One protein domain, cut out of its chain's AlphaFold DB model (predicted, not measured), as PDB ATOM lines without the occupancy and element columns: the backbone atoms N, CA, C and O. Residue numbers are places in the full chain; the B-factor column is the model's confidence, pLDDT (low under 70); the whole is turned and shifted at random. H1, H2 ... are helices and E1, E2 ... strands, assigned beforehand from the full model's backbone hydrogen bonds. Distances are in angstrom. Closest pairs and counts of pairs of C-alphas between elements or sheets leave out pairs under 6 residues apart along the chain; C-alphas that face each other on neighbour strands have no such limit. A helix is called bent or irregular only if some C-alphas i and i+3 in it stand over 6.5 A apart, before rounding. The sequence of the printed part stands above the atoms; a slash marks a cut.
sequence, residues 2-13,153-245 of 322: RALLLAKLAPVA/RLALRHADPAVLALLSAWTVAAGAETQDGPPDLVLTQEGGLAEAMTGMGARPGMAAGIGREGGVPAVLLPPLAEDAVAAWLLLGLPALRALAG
ATOM      1  N   ARG A   2     176.303 144.888 169.979       93.19
ATOM      2  CA  ARG A   2     177.382 145.500 169.166       93.19
ATOM      3  C   ARG A   2     178.794 145.150 169.659       93.19
ATOM      4  O   ARG A   2     179.579 144.615 168.892       93.19
ATOM      5  N   ALA A   3     179.089 145.354 170.944       93.25
ATOM      6  CA  ALA A   3     180.404 145.031 171.512       93.25
ATOM      7  C   ALA A   3     180.809 143.549 171.349       93.25
ATOM      8  O   ALA A   3     181.962 143.268 171.049       93.25
ATOM      9  N   LEU A   4     179.862 142.610 171.490       93.94
ATOM     10  CA  LEU A   4     180.125 141.174 171.321       93.94
ATOM     11  C   LEU A   4     180.444 140.816 169.867       93.94
ATOM     12  O   LEU A   4     181.311 139.982 169.632       93.94
ATOM     13  N   LEU A   5     179.756 141.448 168.909       95.00
ATOM     14  CA  LEU A   5     180.059 141.293 167.487       95.00
ATOM     15  C   LEU A   5     181.468 141.807 167.193       95.00
ATOM     16  O   LEU A   5     182.294 141.059 166.683       95.00
ATOM     17  N   LEU A   6     181.755 143.055 167.574       95.69
ATOM     18  CA  LEU A   6     183.035 143.704 167.284       95.69
ATOM     19  C   LEU A   6     184.227 142.983 167.927       95.69
ATOM     20  O   LEU A   6     185.278 142.898 167.306       95.69
ATOM     21  N   ALA A   7     184.062 142.407 169.122       93.56
ATOM     22  CA  ALA A   7     185.126 141.662 169.799       93.56
ATOM     23  C   ALA A   7     185.580 140.401 169.038       93.56
ATOM     24  O   ALA A   7     186.653 139.871 169.317       93.56
ATOM     25  N   LYS A   8     184.768 139.901 168.096       89.75
ATOM     26  CA  LYS A   8     185.074 138.727 167.265       89.75
ATOM     27  C   LYS A   8     185.639 139.092 165.887       89.75
ATOM     28  O   LYS A   8     185.897 138.185 165.098       89.75
ATOM     29  N   LEU A   9     185.797 140.382 165.582       95.75
ATOM     30  CA  LEU A   9     186.263 140.865 164.283       95.75
ATOM     31  C   LEU A   9     187.703 141.362 164.375       95.75
ATOM     32  O   LEU A   9     188.098 142.001 165.347       95.75
ATOM     33  N   ALA A  10     188.465 141.100 163.320       95.44
ATOM     34  CA  ALA A  10     189.793 141.655 163.109       95.44
ATOM     35  C   ALA A  10     189.853 142.271 161.706       95.44
ATOM     36  O   ALA A  10     189.159 141.777 160.812       95.44
ATOM     37  N   PRO A  11     190.664 143.322 161.490       97.38
ATOM     38  CA  PRO A  11     190.810 143.906 160.168       97.38
ATOM     39  C   PRO A  11     191.230 142.860 159.130       97.38
ATOM     40  O   PRO A  11     192.115 142.043 159.396       97.38
ATOM     41  N   VAL A  12     190.619 142.900 157.947       97.50
ATOM     42  CA  VAL A  12     190.958 141.993 156.846       97.50
ATOM     43  C   VAL A  12     192.391 142.227 156.365       97.50
ATOM     44  O   VAL A  12     192.987 143.291 156.581       97.50
ATOM     45  N   ALA A  13     192.955 141.217 155.703       97.00
ATOM     46  CA  ALA A  13     194.285 141.324 155.126       97.00
ATOM     47  C   ALA A  13     194.332 142.480 154.107       97.00
ATOM     48  O   ALA A  13     193.416 142.615 153.291       97.00
ATOM     49  N   ARG A 153     184.606 142.094 152.429       96.25
ATOM     50  CA  ARG A 153     183.677 141.510 151.469       96.25
ATOM     51  C   ARG A 153     182.418 141.067 152.186       96.25
ATOM     52  O   ARG A 153     182.480 140.311 153.156       96.25
ATOM     53  N   LEU A 154     181.276 141.535 151.707       96.50
ATOM     54  CA  LEU A 154     179.985 141.333 152.343       96.50
ATOM     55  C   LEU A 154     179.087 140.456 151.474       96.50
ATOM     56  O   LEU A 154     178.901 140.737 150.290       96.50
ATOM     57  N   ALA A 155     178.484 139.435 152.077       96.06
ATOM     58  CA  ALA A 155     177.348 138.742 151.476       96.06
ATOM     59  C   ALA A 155     176.046 139.377 151.977       96.06
ATOM     60  O   ALA A 155     175.856 139.537 153.185       96.06
ATOM     61  N   LEU A 156     175.157 139.738 151.051       95.31
ATOM     62  CA  LEU A 156     173.862 140.355 151.339       95.31
ATOM     63  C   LEU A 156     172.732 139.422 150.905       95.31
ATOM     64  O   LEU A 156     172.597 139.121 149.722       95.31
ATOM     65  N   ARG A 157     171.901 138.989 151.855       93.44
ATOM     66  CA  ARG A 157     170.736 138.129 151.607       93.44
ATOM     67  C   ARG A 157     169.499 138.735 152.263       93.44
ATOM     68  O   ARG A 157     169.354 138.709 153.482       93.44
ATOM     69  N   HIS A 158     168.603 139.297 151.465       93.19
ATOM     70  CA  HIS A 158     167.357 139.889 151.945       93.19
ATOM     71  C   HIS A 158     166.277 139.730 150.871       93.19
ATOM     72  O   HIS A 158     166.576 139.826 149.685       93.19
ATOM     73  N   ALA A 159     165.033 139.460 151.268       91.00
ATOM     74  CA  ALA A 159     163.960 139.161 150.315       91.00
ATOM     75  C   ALA A 159     163.496 140.401 149.529       91.00
ATOM     76  O   ALA A 159     163.092 140.292 148.374       91.00
ATOM     77  N   ASP A 160     163.552 141.580 150.153       92.81
ATOM     78  CA  ASP A 160     163.200 142.854 149.516       92.81
ATOM     79  C   ASP A 160     164.359 143.397 148.643       92.81
ATOM     80  O   ASP A 160     165.423 143.731 149.188       92.81
ATOM     81  N   PRO A 161     164.173 143.542 147.313       92.19
ATOM     82  CA  PRO A 161     165.200 144.056 146.408       92.19
ATOM     83  C   PRO A 161     165.547 145.534 146.639       92.19
ATOM     84  O   PRO A 161     166.679 145.937 146.366       92.19
ATOM     85  N   ALA A 162     164.622 146.353 147.153       90.31
ATOM     86  CA  ALA A 162     164.895 147.761 147.445       90.31
ATOM     87  C   ALA A 162     165.852 147.899 148.638       90.31
ATOM     88  O   ALA A 162     166.793 148.694 148.598       90.31
ATOM     89  N   VAL A 163     165.660 147.068 149.666       91.44
ATOM     90  CA  VAL A 163     166.575 146.983 150.815       91.44
ATOM     91  C   VAL A 163     167.945 146.471 150.372       91.44
ATOM     92  O   VAL A 163     168.957 147.057 150.750       91.44
ATOM     93  N   LEU A 164     168.001 145.434 149.528       93.19
ATOM     94  CA  LEU A 164     169.267 144.939 148.970       93.19
ATOM     95  C   LEU A 164     170.035 146.028 148.214       93.19
ATOM     96  O   LEU A 164     171.233 146.196 148.441       93.19
ATOM     97  N   ALA A 165     169.359 146.779 147.340       92.75
ATOM     98  CA  ALA A 165     169.981 147.860 146.579       92.75
ATOM     99  C   ALA A 165     170.554 148.949 147.503       92.75
ATOM    100  O   ALA A 165     171.696 149.374 147.318       92.75
ATOM    101  N   LEU A 166     169.795 149.347 148.529       91.69
ATOM    102  CA  LEU A 166     170.232 150.324 149.527       91.69
ATOM    103  C   LEU A 166     171.457 149.836 150.314       91.69
ATOM    104  O   LEU A 166     172.461 150.543 150.392       91.69
ATOM    105  N   LEU A 167     171.394 148.627 150.877       94.19
ATOM    106  CA  LEU A 167     172.490 148.069 151.673       94.19
ATOM    107  C   LEU A 167     173.742 147.823 150.826       94.19
ATOM    108  O   LEU A 167     174.851 148.057 151.304       94.19
ATOM    109  N   SER A 168     173.583 147.418 149.565       94.81
ATOM    110  CA  SER A 168     174.696 147.275 148.621       94.81
ATOM    111  C   SER A 168     175.378 148.620 148.361       94.81
ATOM    112  O   SER A 168     176.588 148.740 148.546       94.81
ATOM    113  N   ALA A 169     174.606 149.666 148.047       93.69
ATOM    114  CA  ALA A 169     175.144 151.010 147.842       93.69
ATOM    115  C   ALA A 169     175.879 151.535 149.087       93.69
ATOM    116  O   ALA A 169     176.988 152.053 148.986       93.69
ATOM    117  N   TRP A 170     175.306 151.343 150.277       94.25
ATOM    118  CA  TRP A 170     175.934 151.753 151.535       94.25
ATOM    119  C   TRP A 170     177.165 150.928 151.913       94.25
ATOM    120  O   TRP A 170     178.071 151.455 152.557       94.25
ATOM    121  N   THR A 171     177.229 149.662 151.501       95.38
ATOM    122  CA  THR A 171     178.428 148.824 151.645       95.38
ATOM    123  C   THR A 171     179.573 149.385 150.805       95.38
ATOM    124  O   THR A 171     180.673 149.575 151.322       95.38
ATOM    125  N   VAL A 172     179.294 149.735 149.545       94.25
ATOM    126  CA  VAL A 172     180.276 150.357 148.642       94.25
ATOM    127  C   VAL A 172     180.712 151.730 149.155       94.25
ATOM    128  O   VAL A 172     181.908 152.001 149.231       94.25
ATOM    129  N   ALA A 173     179.768 152.570 149.593       92.31
ATOM    130  CA  ALA A 173     180.065 153.878 150.186       92.31
ATOM    131  C   ALA A 173     180.925 153.776 151.460       92.31
ATOM    132  O   ALA A 173     181.715 154.668 151.763       92.31
ATOM    133  N   ALA A 174     180.810 152.672 152.202       92.25
ATOM    134  CA  ALA A 174     181.645 152.377 153.362       92.25
ATOM    135  C   ALA A 174     183.011 151.749 153.004       92.25
ATOM    136  O   ALA A 174     183.750 151.346 153.904       92.25
ATOM    137  N   GLY A 175     183.362 151.671 151.715       92.50
ATOM    138  CA  GLY A 175     184.664 151.198 151.242       92.50
ATOM    139  C   GLY A 175     184.799 149.677 151.171       92.50
ATOM    140  O   GLY A 175     185.925 149.177 151.145       92.50
ATOM    141  N   ALA A 176     183.685 148.946 151.144       95.00
ATOM    142  CA  ALA A 176     183.641 147.491 151.045       95.00
ATOM    143  C   ALA A 176     183.062 147.019 149.704       95.00
ATOM    144  O   ALA A 176     182.502 147.799 148.937       95.00
ATOM    145  N   GLU A 177     183.184 145.726 149.425       94.62
ATOM    146  CA  GLU A 177     182.647 145.097 148.216       94.62
ATOM    147  C   GLU A 177     181.542 144.100 148.586       94.62
ATOM    148  O   GLU A 177     181.619 143.404 149.602       94.62
ATOM    149  N   THR A 178     180.502 144.016 147.757       93.19
ATOM    150  CA  THR A 178     179.501 142.948 147.838       93.19
ATOM    151  C   THR A 178     179.923 141.796 146.929       93.19
ATOM    152  O   THR A 178     180.405 142.021 145.820       93.19
ATOM    153  N   GLN A 179     179.793 140.552 147.394       86.31
ATOM    154  CA  GLN A 179     180.147 139.376 146.591       86.31
ATOM    155  C   GLN A 179     179.321 138.142 146.965       86.31
ATOM    156  O   GLN A 179     178.877 138.000 148.104       86.31
ATOM    157  N   ASP A 180     179.246 137.197 146.028       77.94
ATOM    158  CA  ASP A 180     178.678 135.857 146.247       77.94
ATOM    159  C   ASP A 180     179.730 134.818 146.695       77.94
ATOM    160  O   ASP A 180     179.398 133.679 147.025       77.94
ATOM    161  N   GLY A 181     181.014 135.200 146.691       82.69
ATOM    162  CA  GLY A 181     182.140 134.385 147.157       82.69
ATOM    163  C   GLY A 181     182.302 134.366 148.688       82.69
ATOM    164  O   GLY A 181     181.454 134.899 149.400       82.69
ATOM    165  N   PRO A 182     183.402 133.790 149.223       89.25
ATOM    166  CA  PRO A 182     183.616 133.624 150.666       89.25
ATOM    167  C   PRO A 182     183.716 134.983 151.383       89.25
ATOM    168  O   PRO A 182     184.732 135.669 151.211       89.25
ATOM    169  N   PRO A 183     182.686 135.396 152.148       95.62
ATOM    170  CA  PRO A 183     182.592 136.742 152.694       95.62
ATOM    171  C   PRO A 183     183.316 136.867 154.038       95.62
ATOM    172  O   PRO A 183     183.546 135.880 154.736       95.62
ATOM    173  N   ASP A 184     183.637 138.101 154.418       96.56
ATOM    174  CA  ASP A 184     184.208 138.440 155.727       96.56
ATOM    175  C   ASP A 184     183.099 138.781 156.749       96.56
ATOM    176  O   ASP A 184     183.295 138.667 157.961       96.56
ATOM    177  N   LEU A 185     181.913 139.162 156.258       97.00
ATOM    178  CA  LEU A 185     180.687 139.389 157.026       97.00
ATOM    179  C   LEU A 185     179.472 138.959 156.193       97.00
ATOM    180  O   LEU A 185     179.450 139.122 154.972       97.00
ATOM    181  N   VAL A 186     178.436 138.452 156.852       96.62
ATOM    182  CA  VAL A 186     177.146 138.162 156.216       96.62
ATOM    183  C   VAL A 186     176.064 139.050 156.818       96.62
ATOM    184  O   VAL A 186     175.948 139.143 158.039       96.62
ATOM    185  N   LEU A 187     175.246 139.690 155.984       96.38
ATOM    186  CA  LEU A 187     173.933 140.171 156.411       96.38
ATOM    187  C   LEU A 187     172.875 139.279 155.785       96.38
ATOM    188  O   LEU A 187     172.805 139.166 154.559       96.38
ATOM    189  N   THR A 188     172.047 138.666 156.617       95.31
ATOM    190  CA  THR A 188     171.060 137.704 156.139       95.31
ATOM    191  C   THR A 188     169.733 137.877 156.847       95.31
ATOM    192  O   THR A 188     169.688 138.137 158.045       95.31
ATOM    193  N   GLN A 189     168.642 137.739 156.103       93.56
ATOM    194  CA  GLN A 189     167.298 137.588 156.657       93.56
ATOM    195  C   GLN A 189     166.999 136.121 157.022       93.56
ATOM    196  O   GLN A 189     166.014 135.830 157.701       93.56
ATOM    197  N   GLU A 190     167.835 135.182 156.571       88.12
ATOM    198  CA  GLU A 190     167.672 133.763 156.865       88.12
ATOM    199  C   GLU A 190     168.026 133.463 158.328       88.12
ATOM    200  O   GLU A 190     169.006 133.958 158.887       88.12
ATOM    201  N   GLY A 191     167.186 132.650 158.969       80.75
ATOM    202  CA  GLY A 191     167.414 132.188 160.333       80.75
ATOM    203  C   GLY A 191     168.435 131.050 160.413       80.75
ATOM    204  O   GLY A 191     169.093 130.693 159.442       80.75
ATOM    205  N   GLY A 192     168.540 130.433 161.594       84.44
ATOM    206  CA  GLY A 192     169.385 129.245 161.783       84.44
ATOM    207  C   GLY A 192     170.879 129.537 161.946       84.44
ATOM    208  O   GLY A 192     171.698 128.636 161.782       84.44
ATOM    209  N   LEU A 193     171.240 130.775 162.296       91.69
ATOM    210  CA  LEU A 193     172.620 131.143 162.597       91.69
ATOM    211  C   LEU A 193     173.154 130.344 163.798       91.69
ATOM    212  O   LEU A 193     172.488 130.205 164.827       91.69
ATOM    213  N   ALA A 194     174.392 129.870 163.695       92.25
ATOM    214  CA  ALA A 194     175.100 129.307 164.839       92.25
ATOM    215  C   ALA A 194     175.436 130.420 165.844       92.25
ATOM    216  O   ALA A 194     175.698 131.557 165.450       92.25
ATOM    217  N   GLU A 195     175.445 130.102 167.143       90.94
ATOM    218  CA  GLU A 195     175.707 131.080 168.219       90.94
ATOM    219  C   GLU A 195     174.784 132.318 168.157       90.94
ATOM    220  O   GLU A 195     175.198 133.426 168.505       90.94
ATOM    221  N   ALA A 196     173.546 132.147 167.679       91.50
ATOM    222  CA  ALA A 196     172.630 133.259 167.479       91.50
ATOM    223  C   ALA A 196     172.255 133.947 168.798       91.50
ATOM    224  O   ALA A 196     171.852 133.309 169.771       91.50
ATOM    225  N   MET A 197     172.306 135.274 168.785       94.31
ATOM    226  CA  MET A 197     171.717 136.142 169.792       94.31
ATOM    227  C   MET A 197     170.797 137.131 169.083       94.31
ATOM    228  O   MET A 197     171.252 137.934 168.268       94.31
ATOM    229  N   THR A 198     169.507 137.070 169.397       93.25
ATOM    230  CA  THR A 198     168.458 137.925 168.829       93.25
ATOM    231  C   THR A 198     167.900 138.863 169.897       93.25
ATOM    232  O   THR A 198     168.164 138.686 171.087       93.25
ATOM    233  N   GLY A 199     167.139 139.876 169.483       92.00
ATOM    234  CA  GLY A 199     166.553 140.838 170.415       92.00
ATOM    235  C   GLY A 199     167.493 142.011 170.661       92.00
ATOM    236  O   GLY A 199     168.156 142.106 171.696       92.00
ATOM    237  N   MET A 200     167.575 142.925 169.697       93.19
ATOM    238  CA  MET A 200     168.296 144.176 169.893       93.19
ATOM    239  C   MET A 200     167.472 145.116 170.764       93.19
ATOM    240  O   MET A 200     166.319 145.402 170.469       93.19
ATOM    241  N   GLY A 201     168.084 145.659 171.816       92.50
ATOM    242  CA  GLY A 201     167.491 146.731 172.618       92.50
ATOM    243  C   GLY A 201     167.495 148.077 171.886       92.50
ATOM    244  O   GLY A 201     168.022 149.046 172.424       92.50
ATOM    245  N   ALA A 202     166.991 148.122 170.651       92.19
ATOM    246  CA  ALA A 202     166.920 149.315 169.821       92.19
ATOM    247  C   ALA A 202     165.584 149.412 169.073       92.19
ATOM    248  O   ALA A 202     164.935 148.399 168.794       92.19
ATOM    249  N   ARG A 203     165.194 150.642 168.742       92.44
ATOM    250  CA  ARG A 203     164.011 150.971 167.956       92.44
ATOM    251  C   ARG A 203     164.373 151.950 166.826       92.44
ATOM    252  O   ARG A 203     164.892 153.030 167.116       92.44
ATOM    253  N   PRO A 204     164.052 151.622 165.564       93.19
ATOM    254  CA  PRO A 204     163.703 150.283 165.071       93.19
ATOM    255  C   PRO A 204     164.893 149.302 165.182       93.19
ATOM    256  O   PRO A 204     165.991 149.680 165.586       93.19
ATOM    257  N   GLY A 205     164.666 148.028 164.869       92.19
ATOM    258  CA  GLY A 205     165.677 146.968 164.825       92.19
ATOM    259  C   GLY A 205     165.524 145.885 165.893       92.19
ATOM    260  O   GLY A 205     166.420 145.059 166.036       92.19
ATOM    261  N   MET A 206     164.418 145.841 166.643       93.38
ATOM    262  CA  MET A 206     164.293 144.965 167.819       93.38
ATOM    263  C   MET A 206     164.468 143.474 167.497       93.38
ATOM    264  O   MET A 206     165.068 142.736 168.276       93.38
ATOM    265  N   ALA A 207     163.999 143.028 166.330       93.94
ATOM    266  CA  ALA A 207     164.134 141.641 165.884       93.94
ATOM    267  C   ALA A 207     165.532 141.295 165.334       93.94
ATOM    268  O   ALA A 207     165.791 140.138 165.008       93.94
ATOM    269  N   ALA A 208     166.432 142.275 165.214       96.56
ATOM    270  CA  ALA A 208     167.769 142.048 164.692       96.56
ATOM    271  C   ALA A 208     168.616 141.223 165.668       96.56
ATOM    272  O   ALA A 208     168.363 141.160 166.879       96.56
ATOM    273  N   GLY A 209     169.652 140.596 165.126       96.38
ATOM    274  CA  GLY A 209     170.525 139.716 165.888       96.38
ATOM    275  C   GLY A 209     171.912 139.586 165.285       96.38
ATOM    276  O   GLY A 209     172.214 140.142 164.231       96.38
ATOM    277  N   ILE A 210     172.755 138.824 165.967       97.38
ATOM    278  CA  ILE A 210     174.079 138.424 165.488       97.38
ATOM    279  C   ILE A 210     174.247 136.916 165.635       97.38
ATOM    280  O   ILE A 210     173.604 136.303 166.483       97.38
ATOM    281  N   GLY A 211     175.133 136.324 164.848       96.44
ATOM    282  CA  GLY A 211     175.478 134.908 164.931       96.44
ATOM    283  C   GLY A 211     176.593 134.564 163.953       96.44
ATOM    284  O   GLY A 211     177.435 135.411 163.639       96.44
ATOM    285  N   ARG A 212     176.602 133.323 163.465       95.56
ATOM    286  CA  ARG A 212     177.523 132.849 162.430       95.56
ATOM    287  C   ARG A 212     176.806 132.043 161.348       95.56
ATOM    288  O   ARG A 212     175.992 131.177 161.663       95.56
ATOM    289  N   GLU A 213     177.189 132.267 160.097       93.88
ATOM    290  CA  GLU A 213     176.787 131.481 158.924       93.88
ATOM    291  C   GLU A 213     178.046 130.841 158.327       93.88
ATOM    292  O   GLU A 213     178.994 131.540 157.976       93.88
ATOM    293  N   GLY A 214     178.124 129.506 158.294       90.69
ATOM    294  CA  GLY A 214     179.314 128.809 157.777       90.69
ATOM    295  C   GLY A 214     180.629 129.176 158.487       90.69
ATOM    296  O   GLY A 214     181.692 129.130 157.879       90.69
ATOM    297  N   GLY A 215     180.566 129.592 159.758       92.00
ATOM    298  CA  GLY A 215     181.719 130.077 160.525       92.00
ATOM    299  C   GLY A 215     182.034 131.566 160.340       92.00
ATOM    300  O   GLY A 215     182.764 132.122 161.162       92.00
ATOM    301  N   VAL A 216     181.439 132.241 159.355       94.94
ATOM    302  CA  VAL A 216     181.586 133.686 159.128       94.94
ATOM    303  C   VAL A 216     180.655 134.455 160.073       94.94
ATOM    304  O   VAL A 216     179.515 134.030 160.267       94.94
ATOM    305  N   PRO A 217     181.098 135.565 160.695       96.81
ATOM    306  CA  PRO A 217     180.218 136.450 161.455       96.81
ATOM    307  C   PRO A 217     179.011 136.896 160.623       96.81
ATOM    308  O   PRO A 217     179.157 137.269 159.460       96.81
ATOM    309  N   ALA A 218     177.827 136.876 161.226       96.62
ATOM    310  CA  ALA A 218     176.579 137.215 160.558       96.62
ATOM    311  C   ALA A 218     175.731 138.180 161.392       96.62
ATOM    312  O   ALA A 218     175.689 138.089 162.624       96.62
ATOM    313  N   VAL A 219     175.032 139.088 160.714       97.62
ATOM    314  CA  VAL A 219     173.974 139.935 161.273       97.62
ATOM    315  C   VAL A 219     172.644 139.456 160.709       97.62
ATOM    316  O   VAL A 219     172.464 139.398 159.493       97.62
ATOM    317  N   LEU A 220     171.714 139.137 161.605       97.38
ATOM    318  CA  LEU A 220     170.342 138.804 161.248       97.38
ATOM    319  C   LEU A 220     169.567 140.097 160.982       97.38
ATOM    320  O   LEU A 220     169.384 140.913 161.893       97.38
ATOM    321  N   LEU A 221     169.117 140.266 159.742       96.94
ATOM    322  CA  LEU A 221     168.276 141.364 159.293       96.94
ATOM    323  C   LEU A 221     166.795 141.018 159.511       96.94
ATOM    324  O   LEU A 221     166.337 139.966 159.061       96.94
ATOM    325  N   PRO A 222     166.021 141.889 160.171       94.69
ATOM    326  CA  PRO A 222     164.567 141.767 160.215       94.69
ATOM    327  C   PRO A 222     163.924 141.926 158.825       94.69
ATOM    328  O   PRO A 222     164.528 142.538 157.950       94.69
ATOM    329  N   PRO A 223     162.685 141.437 158.614       90.81
ATOM    330  CA  PRO A 223     162.025 141.477 157.306       90.81
ATOM    331  C   PRO A 223     161.525 142.870 156.891       90.81
ATOM    332  O   PRO A 223     161.295 143.110 155.708       90.81
ATOM    333  N   LEU A 224     161.293 143.771 157.852       90.94
ATOM    334  CA  LEU A 224     160.841 145.133 157.574       90.94
ATOM    335  C   LEU A 224     162.039 146.015 157.215       90.94
ATOM    336  O   LEU A 224     163.052 146.012 157.914       90.94
ATOM    337  N   ALA A 225     161.900 146.818 156.158       90.81
ATOM    338  CA  ALA A 225     162.984 147.640 155.621       90.81
ATOM    339  C   ALA A 225     163.627 148.572 156.665       90.81
ATOM    340  O   ALA A 225     164.849 148.668 156.742       90.81
ATOM    341  N   GLU A 226     162.821 149.233 157.496       91.62
ATOM    342  CA  GLU A 226     163.311 150.155 158.527       91.62
ATOM    343  C   GLU A 226     164.089 149.449 159.648       91.62
ATOM    344  O   GLU A 226     165.102 149.963 160.128       91.62
ATOM    345  N   ASP A 227     163.667 148.237 160.013       93.75
ATOM    346  CA  ASP A 227     164.353 147.399 160.993       93.75
ATOM    347  C   ASP A 227     165.655 146.812 160.419       93.75
ATOM    348  O   ASP A 227     166.666 146.753 161.122       93.75
ATOM    349  N   ALA A 228     165.667 146.417 159.140       94.62
ATOM    350  CA  ALA A 228     166.872 145.974 158.434       94.62
ATOM    351  C   ALA A 228     167.906 147.104 158.319       94.62
ATOM    352  O   ALA A 228     169.095 146.896 158.574       94.62
ATOM    353  N   VAL A 229     167.458 148.321 158.002       93.44
ATOM    354  CA  VAL A 229     168.317 149.511 157.962       93.44
ATOM    355  C   VAL A 229     168.871 149.837 159.349       93.44
ATOM    356  O   VAL A 229     170.064 150.112 159.475       93.44
ATOM    357  N   ALA A 230     168.062 149.752 160.408       94.31
ATOM    358  CA  ALA A 230     168.562 149.928 161.770       94.31
ATOM    359  C   ALA A 230     169.596 148.860 162.156       94.31
ATOM    360  O   ALA A 230     170.635 149.191 162.734       94.31
ATOM    361  N   ALA A 231     169.357 147.596 161.793       96.06
ATOM    362  CA  ALA A 231     170.304 146.505 162.010       96.06
ATOM    363  C   ALA A 231     171.640 146.767 161.298       96.06
ATOM    364  O   ALA A 231     172.709 146.583 161.888       96.06
ATOM    365  N   TRP A 232     171.594 147.264 160.060       95.38
ATOM    366  CA  TRP A 232     172.785 147.707 159.345       95.38
ATOM    367  C   TRP A 232     173.500 148.843 160.078       95.38
ATOM    368  O   TRP A 232     174.678 148.705 160.388       95.38
ATOM    369  N   LEU A 233     172.816 149.937 160.410       94.06
ATOM    370  CA  LEU A 233     173.449 151.105 161.031       94.06
ATOM    371  C   LEU A 233     174.068 150.788 162.402       94.06
ATOM    372  O   LEU A 233     175.150 151.285 162.713       94.06
ATOM    373  N   LEU A 234     173.422 149.945 163.212       94.75
ATOM    374  CA  LEU A 234     173.874 149.642 164.575       94.75
ATOM    375  C   LEU A 234     174.840 148.457 164.683       94.75
ATOM    376  O   LEU A 234     175.606 148.392 165.651       94.75
ATOM    377  N   LEU A 235     174.809 147.513 163.737       96.62
ATOM    378  CA  LEU A 235     175.653 146.311 163.760       96.62
ATOM    379  C   LEU A 235     176.501 146.167 162.503       96.62
ATOM    380  O   LEU A 235     177.717 146.036 162.621       96.62
ATOM    381  N   GLY A 236     175.877 146.201 161.324       96.38
ATOM    382  CA  GLY A 236     176.542 145.942 160.045       96.38
ATOM    383  C   GLY A 236     177.633 146.959 159.710       96.38
ATOM    384  O   GLY A 236     178.785 146.585 159.526       96.38
ATOM    385  N   LEU A 237     177.309 148.251 159.717       95.38
ATOM    386  CA  LEU A 237     178.240 149.337 159.426       95.38
ATOM    387  C   LEU A 237     179.396 149.406 160.445       95.38
ATOM    388  O   LEU A 237     180.550 149.486 160.018       95.38
ATOM    389  N   PRO A 238     179.169 149.317 161.774       95.38
ATOM    390  CA  PRO A 238     180.264 149.197 162.736       95.38
ATOM    391  C   PRO A 238     181.138 147.958 162.524       95.38
ATOM    392  O   PRO A 238     182.357 148.057 162.655       95.38
ATOM    393  N   ALA A 239     180.544 146.805 162.200       96.81
ATOM    394  CA  ALA A 239     181.289 145.582 161.904       96.81
ATOM    395  C   ALA A 239     182.145 145.737 160.645       96.81
ATOM    396  O   ALA A 239     183.317 145.367 160.647       96.81
ATOM    397  N   LEU A 240     181.594 146.359 159.605       95.88
ATOM    398  CA  LEU A 240     182.303 146.646 158.368       95.88
ATOM    399  C   LEU A 240     183.485 147.592 158.598       95.88
ATOM    400  O   LEU A 240     184.591 147.313 158.151       95.88
ATOM    401  N   ARG A 241     183.277 148.670 159.365       95.38
ATOM    402  CA  ARG A 241     184.344 149.595 159.778       95.38
ATOM    403  C   ARG A 241     185.443 148.868 160.558       95.38
ATOM    404  O   ARG A 241     186.620 149.099 160.296       95.38
ATOM    405  N   ALA A 242     185.085 147.955 161.462       96.62
ATOM    406  CA  ALA A 242     186.058 147.151 162.203       96.62
ATOM    407  C   ALA A 242     186.859 146.207 161.288       96.62
ATOM    408  O   ALA A 242     188.084 146.155 161.388       96.62
ATOM    409  N   LEU A 243     186.197 145.524 160.350       97.50
ATOM    410  CA  LEU A 243     186.851 144.693 159.330       97.50
ATOM    411  C   LEU A 243     187.744 145.517 158.393       97.50
ATOM    412  O   LEU A 243     188.793 145.048 157.965       97.50
ATOM    413  N   ALA A 244     187.373 146.758 158.090       96.88
ATOM    414  CA  ALA A 244     188.205 147.663 157.302       96.88
ATOM    415  C   ALA A 244     189.379 148.246 158.113       96.88
ATOM    416  O   ALA A 244     190.285 148.852 157.546       96.88
ATOM    417  N   GLY A 245     189.388 148.079 159.442       96.50
ATOM    418  CA  GLY A 245     190.312 148.783 160.332       96.50
ATOM    419  C   GLY A 245     190.150 150.303 160.254       96.50
ATOM    420  O   GLY A 245     191.137 151.024 160.378       96.50
TER     421      GLY A 245
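What this domain is: This is residues 2 to 13 and 153 to 245 of the 322 residues of the protein "Molybdopterin molybdenumtransferase" of Roseomonas sp. PeD5 (UniProt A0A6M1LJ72). A strongly twisted sheet of five strands is covered on one face by H1, H2 and the arm H3b of the long bent helix H3, which lies between H1 and H2; the opposite face is bare of named helices. The printed part has 105 residues with H1 E1 H2 E2 E3 E4 E5 H3 along it, class mixed, helices and strands. The mixed sheet runs E1 E2 E5 E4 E3. The whole is compact, with a radius of gyration of the C-alphas of 12.1 A, spanning 33 by 28 by 22 A.

How they stand to each other: H1, residues 2 to 6, is on the sheet, over E4, residues 209 to 213. E1, residues 153 to 157, H2, residues 161 to 173, and E2, residues 185 to 188, form a strand-helix-strand unit, parallel neighbours with a helix between, its crossover left-handed; N 157 and O 187 are 2.9 A apart, within hydrogen-bond range. E2 is parallel to E5, residues 216 to 220, with N 219 and O 186 at 2.8 A. E3, residues 194 to 198, E4 and E5 form a meander, each strand the antiparallel neighbour of the one before, in two hairpins: N 197 and O 210, and N 218 and O 211, are 2.8 A apart. H3, residues 225 to 244, was assigned as one helix by its hydrogen bonds but is bent, with C-alphas 234 and 237 6.8 A apart; its arms are H3a, to 234, and H3b, from 237. H2 touches H3a with residues 163 to 167 alone, the closest C-alphas, of Val 163 and Ala 225, being 6.0 A apart. H3b touches H1, closest at the C-alphas of Leu 6 and Ala 239, 6.0 A. H1, H2 and H3b are on the same face; H3a only grazes the sheet. In H1, H2, H3a and H3b every O i to N i+4 pair is within hydrogen-bond range.

Where its parts are: H1 begins at C-alpha 2 (177.382, 145.500, 169.166). H2 is 18.2 A long, E1 13.4 A and H3a 14.2 A. H3b ends at C-alpha 244 (188.205, 147.663, 157.302).

The domain as a whole: The C-alphas of Ala 13 and Arg 203 are farthest apart, 34.3 A. Residues 14 to 152 are cut out, leaving 11.2 A between C-alphas 13 and 153. The link from H2 to E2 is long. No printed residue is under 70 in pLDDT.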